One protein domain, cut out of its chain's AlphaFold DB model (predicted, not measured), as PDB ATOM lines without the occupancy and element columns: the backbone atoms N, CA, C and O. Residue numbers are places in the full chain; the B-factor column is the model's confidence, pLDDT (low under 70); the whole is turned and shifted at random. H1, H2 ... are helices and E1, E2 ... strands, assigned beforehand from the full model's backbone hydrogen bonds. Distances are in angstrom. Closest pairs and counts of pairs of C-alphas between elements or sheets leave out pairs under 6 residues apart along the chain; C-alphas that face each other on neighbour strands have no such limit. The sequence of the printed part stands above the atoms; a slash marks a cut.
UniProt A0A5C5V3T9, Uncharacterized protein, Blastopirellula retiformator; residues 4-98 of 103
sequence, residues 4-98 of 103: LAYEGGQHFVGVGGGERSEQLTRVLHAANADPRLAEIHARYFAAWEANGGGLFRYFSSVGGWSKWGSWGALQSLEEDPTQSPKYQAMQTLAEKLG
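AT A GLANCE: This is residues 4 to 98 of the 103 residues of an uncharacterized protein of Blastopirellula retiformator (UniProt A0A5C5V3T9). Two short strand pairs, E1 with E2 and E3 with E4, follow one another as a broken strand layer beside two packed helices, H2 and H3; H1 extends the helix side at the first-residue ends of H2 and H3. The printed part has 95 residues, in the order E1 H1 H2 E2 E3 E4 H3, class mixed. It is compact, with a radius of gyration of the C-alphas of 13.7 A and spans of 41 by 30 by 20 A.

HOW THE PARTS SIT: Look first at E1, residues 4 to 8, and E2, residues 53 to 58: they are parallel at 24 degrees, with N 5 and O 55 3.0 A apart. With H1, residues 22 to 33, and H2, residues 36 to 50, between them they form a strand-helix-strand unit, two parallel neighbour strands joined through helices, with a right-handed crossover. E2 runs on into E3, residues 60 to 62, at 44 degrees. E3 and E4, residues 72 to 74, are neighbour strands with 34 degrees between their N-to-C directions, and N 74 and O 61 are within hydrogen-bond range at 2.9 A. H3, residues 85 to 96, comes closest to E4 at the C-alphas of Tyr 87 and Ala 73, 5.0 A. H2 and H3 touch, closest at C-alphas of Ala 38 and Pro 85, 4.5 A, the same way at a steep tilt of 37 degrees, only just past shallow. H1 is close to H3 but not clearly touching: C-alphas of Ala 33 and Pro 85 are 6.6 A apart. Every O i to N i+4 pair in H1, H2 and H3 is within hydrogen-bond range.

IN THESE COORDINATES: Find C-alpha 4 at (19.927, -9.453, 13.924), where E1 begins; E2 is 13.3 A long. H1 measures 16.5 A, H2 21.2 A, and H3 16.7 A, ending at C-alpha 96, (16.898, -10.520, -3.457).

THE WHOLE: The C-alphas farthest apart, of Gly 17 and Gly 98, are 42.5 A apart. The printed part has no cut; the link E1 to H1 is long, and no printed residue is under 70 in pLDDT.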
ATOM      1  N   LEU A   4      21.048  -8.547  14.160       94.81
ATOM      2  CA  LEU A   4      19.927  -9.453  13.924       94.81
ATOM      3  C   LEU A   4      18.655  -8.794  14.448       94.81
ATOM      4  O   LEU A   4      18.654  -8.291  15.571       94.81
ATOM      5  N   ALA A   5      17.579  -8.813  13.663       95.00
ATOM      6  CA  ALA A   5      16.265  -8.431  14.164       95.00
ATOM      7  C   ALA A   5      15.543  -9.682  14.668       95.00
ATOM      8  O   ALA A   5      15.414 -10.663  13.932       95.00
ATOM      9  N   TYR A   6      15.071  -9.632  15.910       95.38
ATOM     10  CA  TYR A   6      14.110 -10.576  16.466       95.38
ATOM     11  C   TYR A   6      12.761  -9.871  16.527       95.38
ATOM     12  O   TYR A   6      12.706  -8.730  16.980       95.38
ATOM     13  N   GLU A   7      11.707 -10.526  16.043       94.69
ATOM     14  CA  GLU A   7      10.348  -9.977  16.086       94.69
ATOM     15  C   GLU A   7      10.202  -8.609  15.394       94.69
ATOM     16  O   GLU A   7       9.472  -7.722  15.831       94.69
ATOM     17  N   GLY A   8      10.910  -8.437  14.279       93.38
ATOM     18  CA  GLY A   8      10.851  -7.223  13.479       93.38
ATOM     19  C   GLY A   8       9.550  -7.100  12.683       93.38
ATOM     20  O   GLY A   8       8.869  -8.086  12.392       93.38
ATOM     21  N   GLY A   9       9.233  -5.871  12.285       92.06
ATOM     22  CA  GLY A   9       8.014  -5.533  11.557       92.06
ATOM     23  C   GLY A   9       7.349  -4.294  12.144       92.06
ATOM     24  O   GLY A   9       7.854  -3.671  13.077       92.06
ATOM     25  N   GLN A  10       6.212  -3.914  11.575       91.94
ATOM     26  CA  GLN A  10       5.477  -2.753  12.061       91.94
ATOM     27  C   GLN A  10       4.686  -3.050  13.339       91.94
ATOM     28  O   GLN A  10       4.061  -4.103  13.467       91.94
ATOM     29  N   HIS A  11       4.619  -2.063  14.233       90.69
ATOM     30  CA  HIS A  11       3.786  -2.094  15.434       90.69
ATOM     31  C   HIS A  11       2.590  -1.140  15.281       90.69
ATOM     32  O   HIS A  11       2.577  -0.038  15.826       90.69
ATOM     33  N   PHE A  12       1.586  -1.538  14.495       89.88
ATOM     34  CA  PHE A  12       0.366  -0.754  14.258       89.88
ATOM     35  C   PHE A  12      -0.808  -1.324  15.055       89.88
ATOM     36  O   PHE A  12      -1.545  -2.182  14.575       89.88
ATOM     37  N   VAL A  13      -0.970  -0.836  16.286       94.94
ATOM     38  CA  VAL A  13      -2.047  -1.231  17.201       94.94
ATOM     39  C   VAL A  13      -2.471  -0.039  18.055       94.94
ATOM     40  O   VAL A  13      -1.671   0.853  18.340       94.94
ATOM     41  N   GLY A  14      -3.736  -0.010  18.470       95.31
ATOM     42  CA  GLY A  14      -4.170   0.912  19.512       95.31
ATOM     43  C   GLY A  14      -3.555   0.518  20.856       95.31
ATOM     44  O   GLY A  14      -3.613  -0.646  21.240       95.31
ATOM     45  N   VAL A  15      -2.983   1.483  21.575       95.50
ATOM     46  CA  VAL A  15      -2.416   1.289  22.919       95.50
ATOM     47  C   VAL A  15      -3.087   2.227  23.920       95.50
ATOM     48  O   VAL A  15      -3.668   3.241  23.534       95.50
ATOM     49  N   GLY A  16      -3.019   1.896  25.213       95.69
ATOM     50  CA  GLY A  16      -3.497   2.777  26.285       95.69
ATOM     51  C   GLY A  16      -5.001   3.075  26.246       95.69
ATOM     52  O   GLY A  16      -5.410   4.174  26.609       95.69
ATOM     53  N   GLY A  17      -5.827   2.133  25.782       95.44
ATOM     54  CA  GLY A  17      -7.267   2.315  25.576       95.44
ATOM     55  C   GLY A  17      -7.651   2.509  24.107       95.44
ATOM     56  O   GLY A  17      -8.826   2.365  23.764       95.44
ATOM     57  N   GLY A  18      -6.684   2.784  23.223       96.12
ATOM     58  CA  GLY A  18      -6.908   2.897  21.781       96.12
ATOM     59  C   GLY A  18      -7.458   1.615  21.148       96.12
ATOM     60  O   GLY A  18      -8.245   1.689  20.208       96.12
ATOM     61  N   GLU A  19      -7.137   0.443  21.700       95.62
ATOM     62  CA  GLU A  19      -7.673  -0.853  21.270       95.62
ATOM     63  C   GLU A  19      -9.203  -0.955  21.412       95.62
ATOM     64  O   GLU A  19      -9.836  -1.813  20.802       95.62
ATOM     65  N   ARG A  20      -9.821  -0.085  22.223       96.94
ATOM     66  CA  ARG A  20     -11.282  -0.015  22.394       96.94
ATOM     67  C   ARG A  20     -11.959   0.818  21.309       96.94
ATOM     68  O   ARG A  20     -13.178   0.766  21.183       96.94
ATOM     69  N   SER A  21     -11.191   1.580  20.529       97.75
ATOM     70  CA  SER A  21     -11.715   2.358  19.413       97.75
ATOM     71  C   SER A  21     -11.846   1.476  18.174       97.75
ATOM     72  O   SER A  21     -10.867   1.121  17.511       97.75
ATOM     73  N   GLU A  22     -13.085   1.152  17.815       97.62
ATOM     74  CA  GLU A  22     -13.364   0.437  16.570       97.62
ATOM     75  C   GLU A  22     -12.975   1.258  15.339       97.62
ATOM     76  O   GLU A  22     -12.528   0.703  14.338       97.62
ATOM     77  N   GLN A  23     -13.119   2.586  15.406       97.94
ATOM     78  CA  GLN A  23     -12.707   3.467  14.318       97.94
ATOM     79  C   GLN A  23     -11.196   3.390  14.102       97.94
ATOM     80  O   GLN A  23     -10.759   3.274  12.959       97.94
ATOM     81  N   LEU A  24     -10.413   3.390  15.185       97.44
ATOM     82  CA  LEU A  24      -8.968   3.213  15.093       97.44
ATOM     83  C   LEU A  24      -8.628   1.837  14.519       97.44
ATOM     84  O   LEU A  24      -7.866   1.760  13.563       97.44
ATOM     85  N   THR A  25      -9.245   0.769  15.031       97.69
ATOM     86  CA  THR A  25      -9.043  -0.594  14.507       97.69
ATOM     87  C   THR A  25      -9.317  -0.663  13.000       97.69
ATOM     88  O   THR A  25      -8.494  -1.188  12.254       97.69
ATOM     89  N   ARG A  26     -10.420  -0.068  12.519       97.88
ATOM     90  CA  ARG A  26     -10.745  -0.014  11.082       97.88
ATOM     91  C   ARG A  26      -9.684   0.720  10.266       97.88
ATOM     92  O   ARG A  26      -9.297   0.228   9.211       97.88
ATOM     93  N   VAL A  27      -9.202   1.867  10.746       97.69
ATOM     94  CA  VAL A  27      -8.140   2.631  10.068       97.69
ATOM     95  C   VAL A  27      -6.837   1.834  10.021       97.69
ATOM     96  O   VAL A  27      -6.195   1.784   8.977       97.69
ATOM     97  N   LEU A  28      -6.464   1.172  11.118       97.06
ATOM     98  CA  LEU A  28      -5.255   0.353  11.172       97.06
ATOM     99  C   LEU A  28      -5.356  -0.857  10.238       97.06
ATOM    100  O   LEU A  28      -4.402  -1.132   9.514       97.06
ATOM    101  N   HIS A  29      -6.501  -1.540  10.179       97.38
ATOM    102  CA  HIS A  29      -6.724  -2.623   9.216       97.38
ATOM    103  C   HIS A  29      -6.645  -2.120   7.768       97.38
ATOM    104  O   HIS A  29      -5.954  -2.724   6.953       97.38
ATOM    105  N   ALA A  30      -7.280  -0.985   7.454       97.25
ATOM    106  CA  ALA A  30      -7.204  -0.383   6.123       97.25
ATOM    107  C   ALA A  30      -5.759  -0.022   5.740       97.25
ATOM    108  O   ALA A  30      -5.328  -0.322   4.633       97.25
ATOM    109  N   ALA A  31      -4.981   0.538   6.670       96.56
ATOM    110  CA  ALA A  31      -3.563   0.818   6.452       96.56
ATOM    111  C   ALA A  31      -2.728  -0.459   6.246       96.56
ATOM    112  O   ALA A  31      -1.755  -0.435   5.499       96.56
ATOM    113  N   ASN A  32      -3.099  -1.572   6.889       96.38
ATOM    114  CA  ASN A  32      -2.437  -2.866   6.705       96.38
ATOM    115  C   ASN A  32      -2.718  -3.496   5.330       96.38
ATOM    116  O   ASN A  32      -1.853  -4.197   4.809       96.38
ATOM    117  N   ALA A  33      -3.898  -3.247   4.760       95.88
ATOM    118  CA  ALA A  33      -4.305  -3.753   3.450       95.88
ATOM    119  C   ALA A  33      -3.910  -2.833   2.279       95.88
ATOM    120  O   ALA A  33      -3.987  -3.241   1.124       95.88
ATOM    121  N   ASP A  34      -3.508  -1.589   2.550       96.94
ATOM    122  CA  ASP A  34      -3.167  -0.623   1.506       96.94
ATOM    123  C   ASP A  34      -1.888  -1.049   0.751       96.94
ATOM    124  O   ASP A  34      -0.857  -1.287   1.391       96.94
ATOM    125  N   PRO A  35      -1.893  -1.098  -0.597       95.62
ATOM    126  CA  PRO A  35      -0.725  -1.493  -1.389       95.62
ATOM    127  C   PRO A  35       0.537  -0.672  -1.100       95.62
ATOM    128  O   PRO A  35       1.650  -1.196  -1.175       95.62
ATOM    129  N   ARG A  36       0.389   0.597  -0.688       96.00
ATOM    130  CA  ARG A  36       1.522   1.461  -0.315       96.00
ATOM    131  C   ARG A  36       2.318   0.901   0.860       96.00
ATOM    132  O   ARG A  36       3.480   1.263   1.041       96.00
ATOM    133  N   LEU A  37       1.735   0.005   1.659       96.31
ATOM    134  CA  LEU A  37       2.448  -0.627   2.756       96.31
ATOM    135  C   LEU A  37       3.612  -1.507   2.279       96.31
ATOM    136  O   LEU A  37       4.635  -1.571   2.969       96.31
ATOM    137  N   ALA A  38       3.491  -2.139   1.108       95.25
ATOM    138  CA  ALA A  38       4.577  -2.919   0.519       95.25
ATOM    139  C   ALA A  38       5.784  -2.020   0.207       95.25
ATOM    140  O   ALA A  38       6.918  -2.361   0.539       95.25
ATOM    141  N   GLU A  39       5.540  -0.825  -0.340       95.12
ATOM    142  CA  GLU A  39       6.591   0.162  -0.621       95.12
ATOM    143  C   GLU A  39       7.272   0.658   0.661       95.12
ATOM    144  O   GLU A  39       8.495   0.810   0.705       95.12
ATOM    145  N   ILE A  40       6.494   0.890   1.725       95.94
ATOM    146  CA  ILE A  40       7.029   1.285   3.034       95.94
ATOM    147  C   ILE A  40       7.909   0.166   3.608       95.94
ATOM    148  O   ILE A  40       9.016   0.446   4.068       95.94
ATOM    149  N   HIS A  41       7.464  -1.093   3.539       96.12
ATOM    150  CA  HIS A  41       8.260  -2.237   3.993       96.12
ATOM    151  C   HIS A  41       9.531  -2.425   3.158       96.12
ATOM    152  O   HIS A  41      10.593  -2.679   3.722       96.12
ATOM    153  N   ALA A  42       9.471  -2.226   1.840       94.88
ATOM    154  CA  ALA A  42      10.654  -2.279   0.985       94.88
ATOM    155  C   ALA A  42      11.697  -1.224   1.394       94.88
ATOM    156  O   ALA A  42      12.881  -1.539   1.525       94.88
ATOM    157  N   ARG A  43      11.266   0.015   1.677       96.12
ATOM    158  CA  ARG A  43      12.150   1.073   2.204       96.12
ATOM    159  C   ARG A  43      12.700   0.721   3.584       96.12
ATOM    160  O   ARG A  43      13.874   0.967   3.845       96.12
ATOM    161  N   TYR A  44      11.876   0.135   4.450       95.94
ATOM    162  CA  TYR A  44      12.285  -0.311   5.780       95.94
ATOM    163  C   TYR A  44      13.382  -1.384   5.714       95.94
ATOM    164  O   TYR A  44      14.418  -1.234   6.360       95.94
ATOM    165  N   PHE A  45      13.212  -2.418   4.888       95.88
ATOM    166  CA  PHE A  45      14.219  -3.466   4.709       95.88
ATOM    167  C   PHE A  45      15.493  -2.949   4.033       95.88
ATOM    168  O   PHE A  45      16.590  -3.271   4.481       95.88
ATOM    169  N   ALA A  46      15.372  -2.073   3.032       95.19
ATOM    170  CA  ALA A  46      16.537  -1.443   2.414       95.19
ATOM    171  C   ALA A  46      17.335  -0.599   3.423       95.19
ATOM    172  O   ALA A  46      18.565  -0.647   3.438       95.19
ATOM    173  N   ALA A  47      16.649   0.144   4.298       95.69
ATOM    174  CA  ALA A  47      17.290   0.896   5.371       95.69
ATOM    175  C   ALA A  47      17.957  -0.029   6.400       95.69
ATOM    176  O   ALA A  47      19.063   0.269   6.849       95.69
ATOM    177  N   TRP A  48      17.330  -1.157   6.747       95.56
ATOM    178  CA  TRP A  48      17.932  -2.174   7.611       95.56
ATOM    179  C   TRP A  48      19.256  -2.690   7.036       95.56
ATOM    180  O   TRP A  48      20.280  -2.641   7.716       95.56
ATOM    181  N   GLU A  49      19.262  -3.097   5.766       93.75
ATOM    182  CA  GLU A  49      20.470  -3.570   5.083       93.75
ATOM    183  C   GLU A  49      21.550  -2.478   5.006       93.75
ATOM    184  O   GLU A  49      22.711  -2.727   5.335       93.75
ATOM    185  N   ALA A  50      21.173  -1.249   4.639       95.12
ATOM    186  CA  ALA A  50      22.105  -0.126   4.508       95.12
ATOM    187  C   ALA A  50      22.803   0.250   5.828       95.12
ATOM    188  O   ALA A  50      23.900   0.803   5.807       95.12
ATOM    189  N   ASN A  51      22.194  -0.071   6.974       95.12
ATOM    190  CA  ASN A  51      22.748   0.186   8.305       95.12
ATOM    191  C   ASN A  51      23.456  -1.041   8.914       95.12
ATOM    192  O   ASN A  51      23.659  -1.104  10.125       95.12
ATOM    193  N   GLY A  52      23.847  -2.022   8.092       93.94
ATOM    194  CA  GLY A  52      24.587  -3.209   8.541       93.94
ATOM    195  C   GLY A  52      23.708  -4.305   9.152       93.94
ATOM    196  O   GLY A  52      24.214  -5.188   9.850       93.94
ATOM    197  N   GLY A  53      22.398  -4.250   8.903       93.94
ATOM    198  CA  GLY A  53      21.437  -5.274   9.284       93.94
ATOM    199  C   GLY A  53      21.694  -6.610   8.587       93.94
ATOM    200  O   GLY A  53      21.880  -6.673   7.376       93.94
ATOM    201  N   GLY A  54      21.702  -7.693   9.364       93.19
ATOM    202  CA  GLY A  54      21.778  -9.071   8.888       93.19
ATOM    203  C   GLY A  54      20.401  -9.733   8.847       93.19
ATOM    204  O   GLY A  54      19.427  -9.143   8.381       93.19
ATOM    205  N   LEU A  55      20.309 -10.969   9.348       93.75
ATOM    206  CA  LEU A  55      19.054 -11.726   9.380       93.75
ATOM    207  C   LEU A  55      17.943 -10.939  10.096       93.75
ATOM    208  O   LEU A  55      18.099 -10.476  11.227       93.75
ATOM    209  N   PHE A  56      16.799 -10.861   9.421       95.12
ATOM    210  CA  PHE A  56      15.597 -10.206   9.904       95.12
ATOM    211  C   PHE A  56      14.511 -11.252  10.177       95.12
ATOM    212  O   PHE A  56      13.950 -11.832   9.246       95.12
ATOM    213  N   ARG A  57      14.215 -11.533  11.450       94.56
ATOM    214  CA  ARG A  57      13.095 -12.404  11.831       94.56
ATOM    215  C   ARG A  57      11.832 -11.564  11.950       94.56
ATOM    216  O   ARG A  57      11.688 -10.810  12.907       94.56
ATOM    217  N   TYR A  58      10.935 -11.709  10.980       94.75
ATOM    218  CA  TYR A  58       9.614 -11.091  11.040       94.75
ATOM    219  C   TYR A  58       8.785 -11.715  12.173       94.75
ATOM    220  O   TYR A  58       8.886 -12.920  12.407       94.75
ATOM    221  N   PHE A  59       7.991 -10.907  12.874       95.75
ATOM    222  CA  PHE A  59       7.283 -11.327  14.088       95.75
ATOM    223  C   PHE A  59       6.339 -12.523  13.891       95.75
ATOM    224  O   PHE A  59       6.373 -13.470  14.672       95.75
ATOM    225  N   SER A  60       5.499 -12.510  12.853       95.31
ATOM    226  CA  SER A  60       4.500 -13.561  12.634       95.31
ATOM    227  C   SER A  60       4.294 -13.845  11.148       95.31
ATOM    228  O   SER A  60       4.113 -12.923  10.352       95.31
ATOM    229  N   SER A  61       4.318 -15.124  10.765       93.81
ATOM    230  CA  SER A  61       4.078 -15.555   9.384       93.81
ATOM    231  C   SER A  61       2.596 -15.471   9.018       93.81
ATOM    232  O   SER A  61       2.238 -14.760   8.085       93.81
ATOM    233  N   VAL A  62       1.734 -16.154   9.774       96.44
ATOM    234  CA  VAL A  62       0.290 -16.243   9.528       96.44
ATOM    235  C   VAL A  62      -0.463 -15.956  10.823       96.44
ATOM    236  O   VAL A  62      -0.189 -16.569  11.853       96.44
ATOM    237  N   GLY A  63      -1.424 -15.039  10.772       96.00
ATOM    238  CA  GLY A  63      -2.261 -14.685  11.909       96.00
ATOM    239  C   GLY A  63      -3.292 -13.617  11.560       96.00
ATOM    240  O   GLY A  63      -2.941 -12.526  11.102       96.00
ATOM    241  N   GLY A  64      -4.563 -13.927  11.819       95.69
ATOM    242  CA  GLY A  64      -5.682 -13.020  11.576       95.69
ATOM    243  C   GLY A  64      -5.571 -11.718  12.371       95.69
ATOM    244  O   GLY A  64      -5.054 -11.683  13.491       95.69
ATOM    245  N   TRP A  65      -6.054 -10.631  11.778       95.69
ATOM    246  CA  TRP A  65      -5.994  -9.309  12.391       95.69
ATOM    247  C   TRP A  65      -7.111  -9.103  13.412       95.69
ATOM    248  O   TRP A  65      -8.228  -9.598  13.265       95.69
ATOM    249  N   SER A  66      -6.821  -8.331  14.454       96.19
ATOM    250  CA  SER A  66      -7.805  -7.933  15.457       96.19
ATOM    251  C   SER A  66      -7.464  -6.563  16.042       96.19
ATOM    252  O   SER A  66      -6.419  -5.984  15.750       96.19
ATOM    253  N   LYS A  67      -8.294  -6.076  16.971       96.62
ATOM    254  CA  LYS A  67      -7.978  -4.880  17.772       96.62
ATOM    255  C   LYS A  67      -6.666  -4.988  18.566       96.62
ATOM    256  O   LYS A  67      -6.126  -3.970  18.981       96.62
ATOM    257  N   TRP A  68      -6.163  -6.208  18.771       96.00
ATOM    258  CA  TRP A  68      -4.887  -6.494  19.434       96.00
ATOM    259  C   TRP A  68      -3.701  -6.535  18.467       96.00
ATOM    260  O   TRP A  68      -2.586  -6.834  18.889       96.00
ATOM    261  N   GLY A  69      -3.941  -6.239  17.188       95.06
ATOM    262  CA  GLY A  69      -2.923  -6.038  16.171       95.06
ATOM    263  C   GLY A  69      -3.147  -6.835  14.893       95.06
ATOM    264  O   GLY A  69      -3.944  -7.775  14.817       95.06
ATOM    265  N   SER A  70      -2.384  -6.438  13.881       96.19
ATOM    266  CA  SER A  70      -2.338  -7.045  12.553       96.19
ATOM    267  C   SER A  70      -0.940  -7.614  12.337       96.19
ATOM    268  O   SER A  70      -0.105  -7.009  11.672       96.19
ATOM    269  N   TRP A  71      -0.636  -8.735  12.982       95.69
ATOM    270  CA  TRP A  71       0.740  -9.224  13.109       95.69
ATOM    271  C   TRP A  71       1.200 -10.113  11.964       95.69
ATOM    272  O   TRP A  71       2.329  -9.962  11.499       95.69
ATOM    273  N   GLY A  72       0.320 -11.003  11.503       95.56
ATOM    274  CA  GLY A  72       0.624 -11.923  10.420       95.56
ATOM    275  C   GLY A  72       1.030 -11.182   9.150       95.56
ATOM    276  O   GLY A  72       0.415 -10.169   8.778       95.56
ATOM    277  N   ALA A  73       2.073 -11.690   8.492       94.88
ATOM    278  CA  ALA A  73       2.352 -11.353   7.105       94.88
ATOM    279  C   ALA A  73       1.194 -11.816   6.211       94.88
ATOM    280  O   ALA A  73       0.837 -11.096   5.291       94.88
ATOM    281  N   LEU A  74       0.562 -12.944   6.538       96.44
ATOM    282  CA  LEU A  74      -0.731 -13.379   6.008       96.44
ATOM    283  C   LEU A  74      -1.777 -13.461   7.135       96.44
ATOM    284  O   LEU A  74      -1.432 -13.679   8.297       96.44
ATOM    285  N   GLN A  75      -3.057 -13.318   6.815       96.25
ATOM    286  CA  GLN A  75      -4.193 -13.485   7.722       96.25
ATOM    287  C   GLN A  75      -4.634 -14.947   7.845       96.25
ATOM    288  O   GLN A  75      -5.106 -15.354   8.907       96.25
ATOM    289  N   SER A  76      -4.454 -15.746   6.792       96.19
ATOM    290  CA  SER A  76      -4.719 -17.187   6.775       96.19
ATOM    291  C   SER A  76      -3.789 -17.896   5.783       96.19
ATOM    292  O   SER A  76      -3.100 -17.249   4.999       96.19
ATOM    293  N   LEU A  77      -3.761 -19.232   5.811       94.19
ATOM    294  CA  LEU A  77      -3.009 -20.035   4.832       94.19
ATOM    295  C   LEU A  77      -3.624 -20.005   3.423       94.19
ATOM    296  O   LEU A  77      -2.976 -20.416   2.468       94.19
ATOM    297  N   GLU A  78      -4.870 -19.552   3.312       95.06
ATOM    298  CA  GLU A  78      -5.649 -19.506   2.069       95.06
ATOM    299  C   GLU A  78      -5.657 -18.104   1.446       95.06
ATOM    300  O   GLU A  78      -6.206 -17.915   0.362       95.06
ATOM    301  N   GLU A  79      -5.091 -17.106   2.133       95.12
ATOM    302  CA  GLU A  79      -4.986 -15.751   1.604       95.12
ATOM    303  C   GLU A  79      -4.109 -15.748   0.351       95.12
ATOM    304  O   GLU A  79      -2.992 -16.267   0.364       95.12
ATOM    305  N   ASP A  80      -4.607 -15.128  -0.723       94.31
ATOM    306  CA  ASP A  80      -3.823 -14.893  -1.932       94.31
ATOM    307  C   ASP A  80      -2.588 -14.038  -1.580       94.31
ATOM    308  O   ASP A  80      -2.734 -12.872  -1.187       94.31
ATOM    309  N   PRO A  81      -1.362 -14.567  -1.752       91.75
ATOM    310  CA  PRO A  81      -0.130 -13.842  -1.457       91.75
ATOM    311  C   PRO A  81      -0.008 -12.485  -2.159       91.75
ATOM    312  O   PRO A  81       0.636 -11.575  -1.634       91.75
ATOM    313  N   THR A  82      -0.624 -12.331  -3.334       92.06
ATOM    314  CA  THR A  82      -0.617 -11.084  -4.116       92.06
ATOM    315  C   THR A  82      -1.515  -9.999  -3.522       92.06
ATOM    316  O   THR A  82      -1.424  -8.838  -3.919       92.06
ATOM    317  N   GLN A  83      -2.355 -10.348  -2.545       93.44
ATOM    318  CA  GLN A  83      -3.225  -9.416  -1.830       93.44
ATOM    319  C   GLN A  83      -2.645  -8.973  -0.483       93.44
ATOM    320  O   GLN A  83      -3.170  -8.038   0.112       93.44
ATOM    321  N   SER A  84      -1.544  -9.579  -0.015       95.81
ATOM    322  CA  SER A  84      -0.877  -9.163   1.223       95.81
ATOM    323  C   SER A  84       0.350  -8.275   0.953       95.81
ATOM    324  O   SER A  84       1.386  -8.778   0.499       95.81
ATOM    325  N   PRO A  85       0.308  -6.968   1.288       96.44
ATOM    326  CA  PRO A  85       1.438  -6.064   1.063       96.44
ATOM    327  C   PRO A  85       2.692  -6.445   1.864       96.44
ATOM    328  O   PRO A  85       3.818  -6.309   1.383       96.44
ATOM    329  N   LYS A  86       2.514  -6.951   3.093       95.44
ATOM    330  CA  LYS A  86       3.630  -7.385   3.950       95.44
ATOM    331  C   LYS A  86       4.313  -8.615   3.383       95.44
ATOM    332  O   LYS A  86       5.539  -8.653   3.305       95.44
ATOM    333  N   TYR A  87       3.515  -9.608   2.989       95.38
ATOM    334  CA  TYR A  87       4.042 -10.847   2.444       95.38
ATOM    335  C   TYR A  87       4.774 -10.586   1.128       95.38
ATOM    336  O   TYR A  87       5.888 -11.069   0.949       95.38
ATOM    337  N   GLN A  88       4.227  -9.734   0.256       95.19
ATOM    338  CA  GLN A  88       4.910  -9.296  -0.965       95.19
ATOM    339  C   GLN A  88       6.279  -8.675  -0.677       95.19
ATOM    340  O   GLN A  88       7.273  -9.110  -1.254       95.19
ATOM    341  N   ALA A  89       6.364  -7.725   0.259       94.62
ATOM    342  CA  ALA A  89       7.640  -7.103   0.609       94.62
ATOM    343  C   ALA A  89       8.655  -8.110   1.185       94.62
ATOM    344  O   ALA A  89       9.846  -8.033   0.879       94.62
ATOM    345  N   MET A  90       8.191  -9.074   1.991       93.75
ATOM    346  CA  MET A  90       9.033 -10.159   2.503       93.75
ATOM    347  C   MET A  90       9.524 -11.081   1.385       93.75
ATOM    348  O   MET A  90      10.700 -11.438   1.386       93.75
ATOM    349  N   GLN A  91       8.664 -11.436   0.424       92.94
ATOM    350  CA  GLN A  91       9.060 -12.238  -0.732       92.94
ATOM    351  C   GLN A  91      10.098 -11.505  -1.576       92.94
ATOM    352  O   GLN A  91      11.142 -12.078  -1.857       92.94
ATOM    353  N   THR A  92       9.893 -10.223  -1.892       92.50
ATOM    354  CA  THR A  92      10.881  -9.430  -2.638       92.50
ATOM    355  C   THR A  92      12.242  -9.398  -1.937       92.50
ATOM    356  O   THR A  92      13.275  -9.559  -2.589       92.50
ATOM    357  N   LEU A  93      12.271  -9.233  -0.607       92.56
ATOM    358  CA  LEU A  93      13.521  -9.309   0.156       92.56
ATOM    359  C   LEU A  93      14.134 -10.717   0.093       92.56
ATOM    360  O   LEU A  93      15.335 -10.854  -0.122       92.56
ATOM    361  N   ALA A  94      13.328 -11.764   0.267       92.81
ATOM    362  CA  ALA A  94      13.786 -13.147   0.220       92.81
ATOM    363  C   ALA A  94      14.367 -13.519  -1.159       92.81
ATOM    364  O   ALA A  94      15.445 -14.112  -1.213       92.81
ATOM    365  N   GLU A  95      13.728 -13.102  -2.259       93.38
ATOM    366  CA  GLU A  95      14.225 -13.290  -3.629       93.38
ATOM    367  C   GLU A  95      15.558 -12.570  -3.836       93.38
ATOM    368  O   GLU A  95      16.516 -13.169  -4.324       93.38
ATOM    369  N   LYS A  96      15.655 -11.305  -3.401       92.62
ATOM    370  CA  LYS A  96      16.898 -10.520  -3.457       92.62
ATOM    371  C   LYS A  96      18.047 -11.214  -2.716       92.62
ATOM    372  O   LYS A  96      19.187 -11.169  -3.170       92.62
ATOM    373  N   LEU A  97      17.749 -11.849  -1.583       91.81
ATOM    374  CA  LEU A  97      18.717 -12.583  -0.768       91.81
ATOM    375  C   LEU A  97      18.999 -14.008  -1.283       91.81
ATOM    376  O   LEU A  97      19.789 -14.721  -0.667       91.81
ATOM    377  N   GLY A  98      18.370 -14.438  -2.383       93.50
ATOM    378  CA  GLY A  98      18.558 -15.770  -2.963       93.50
ATOM    379  C   GLY A  98      17.945 -16.905  -2.136       93.50
ATOM    380  O   GLY A  98      18.407 -18.043  -2.220       93.50
TER     381      GLY A  98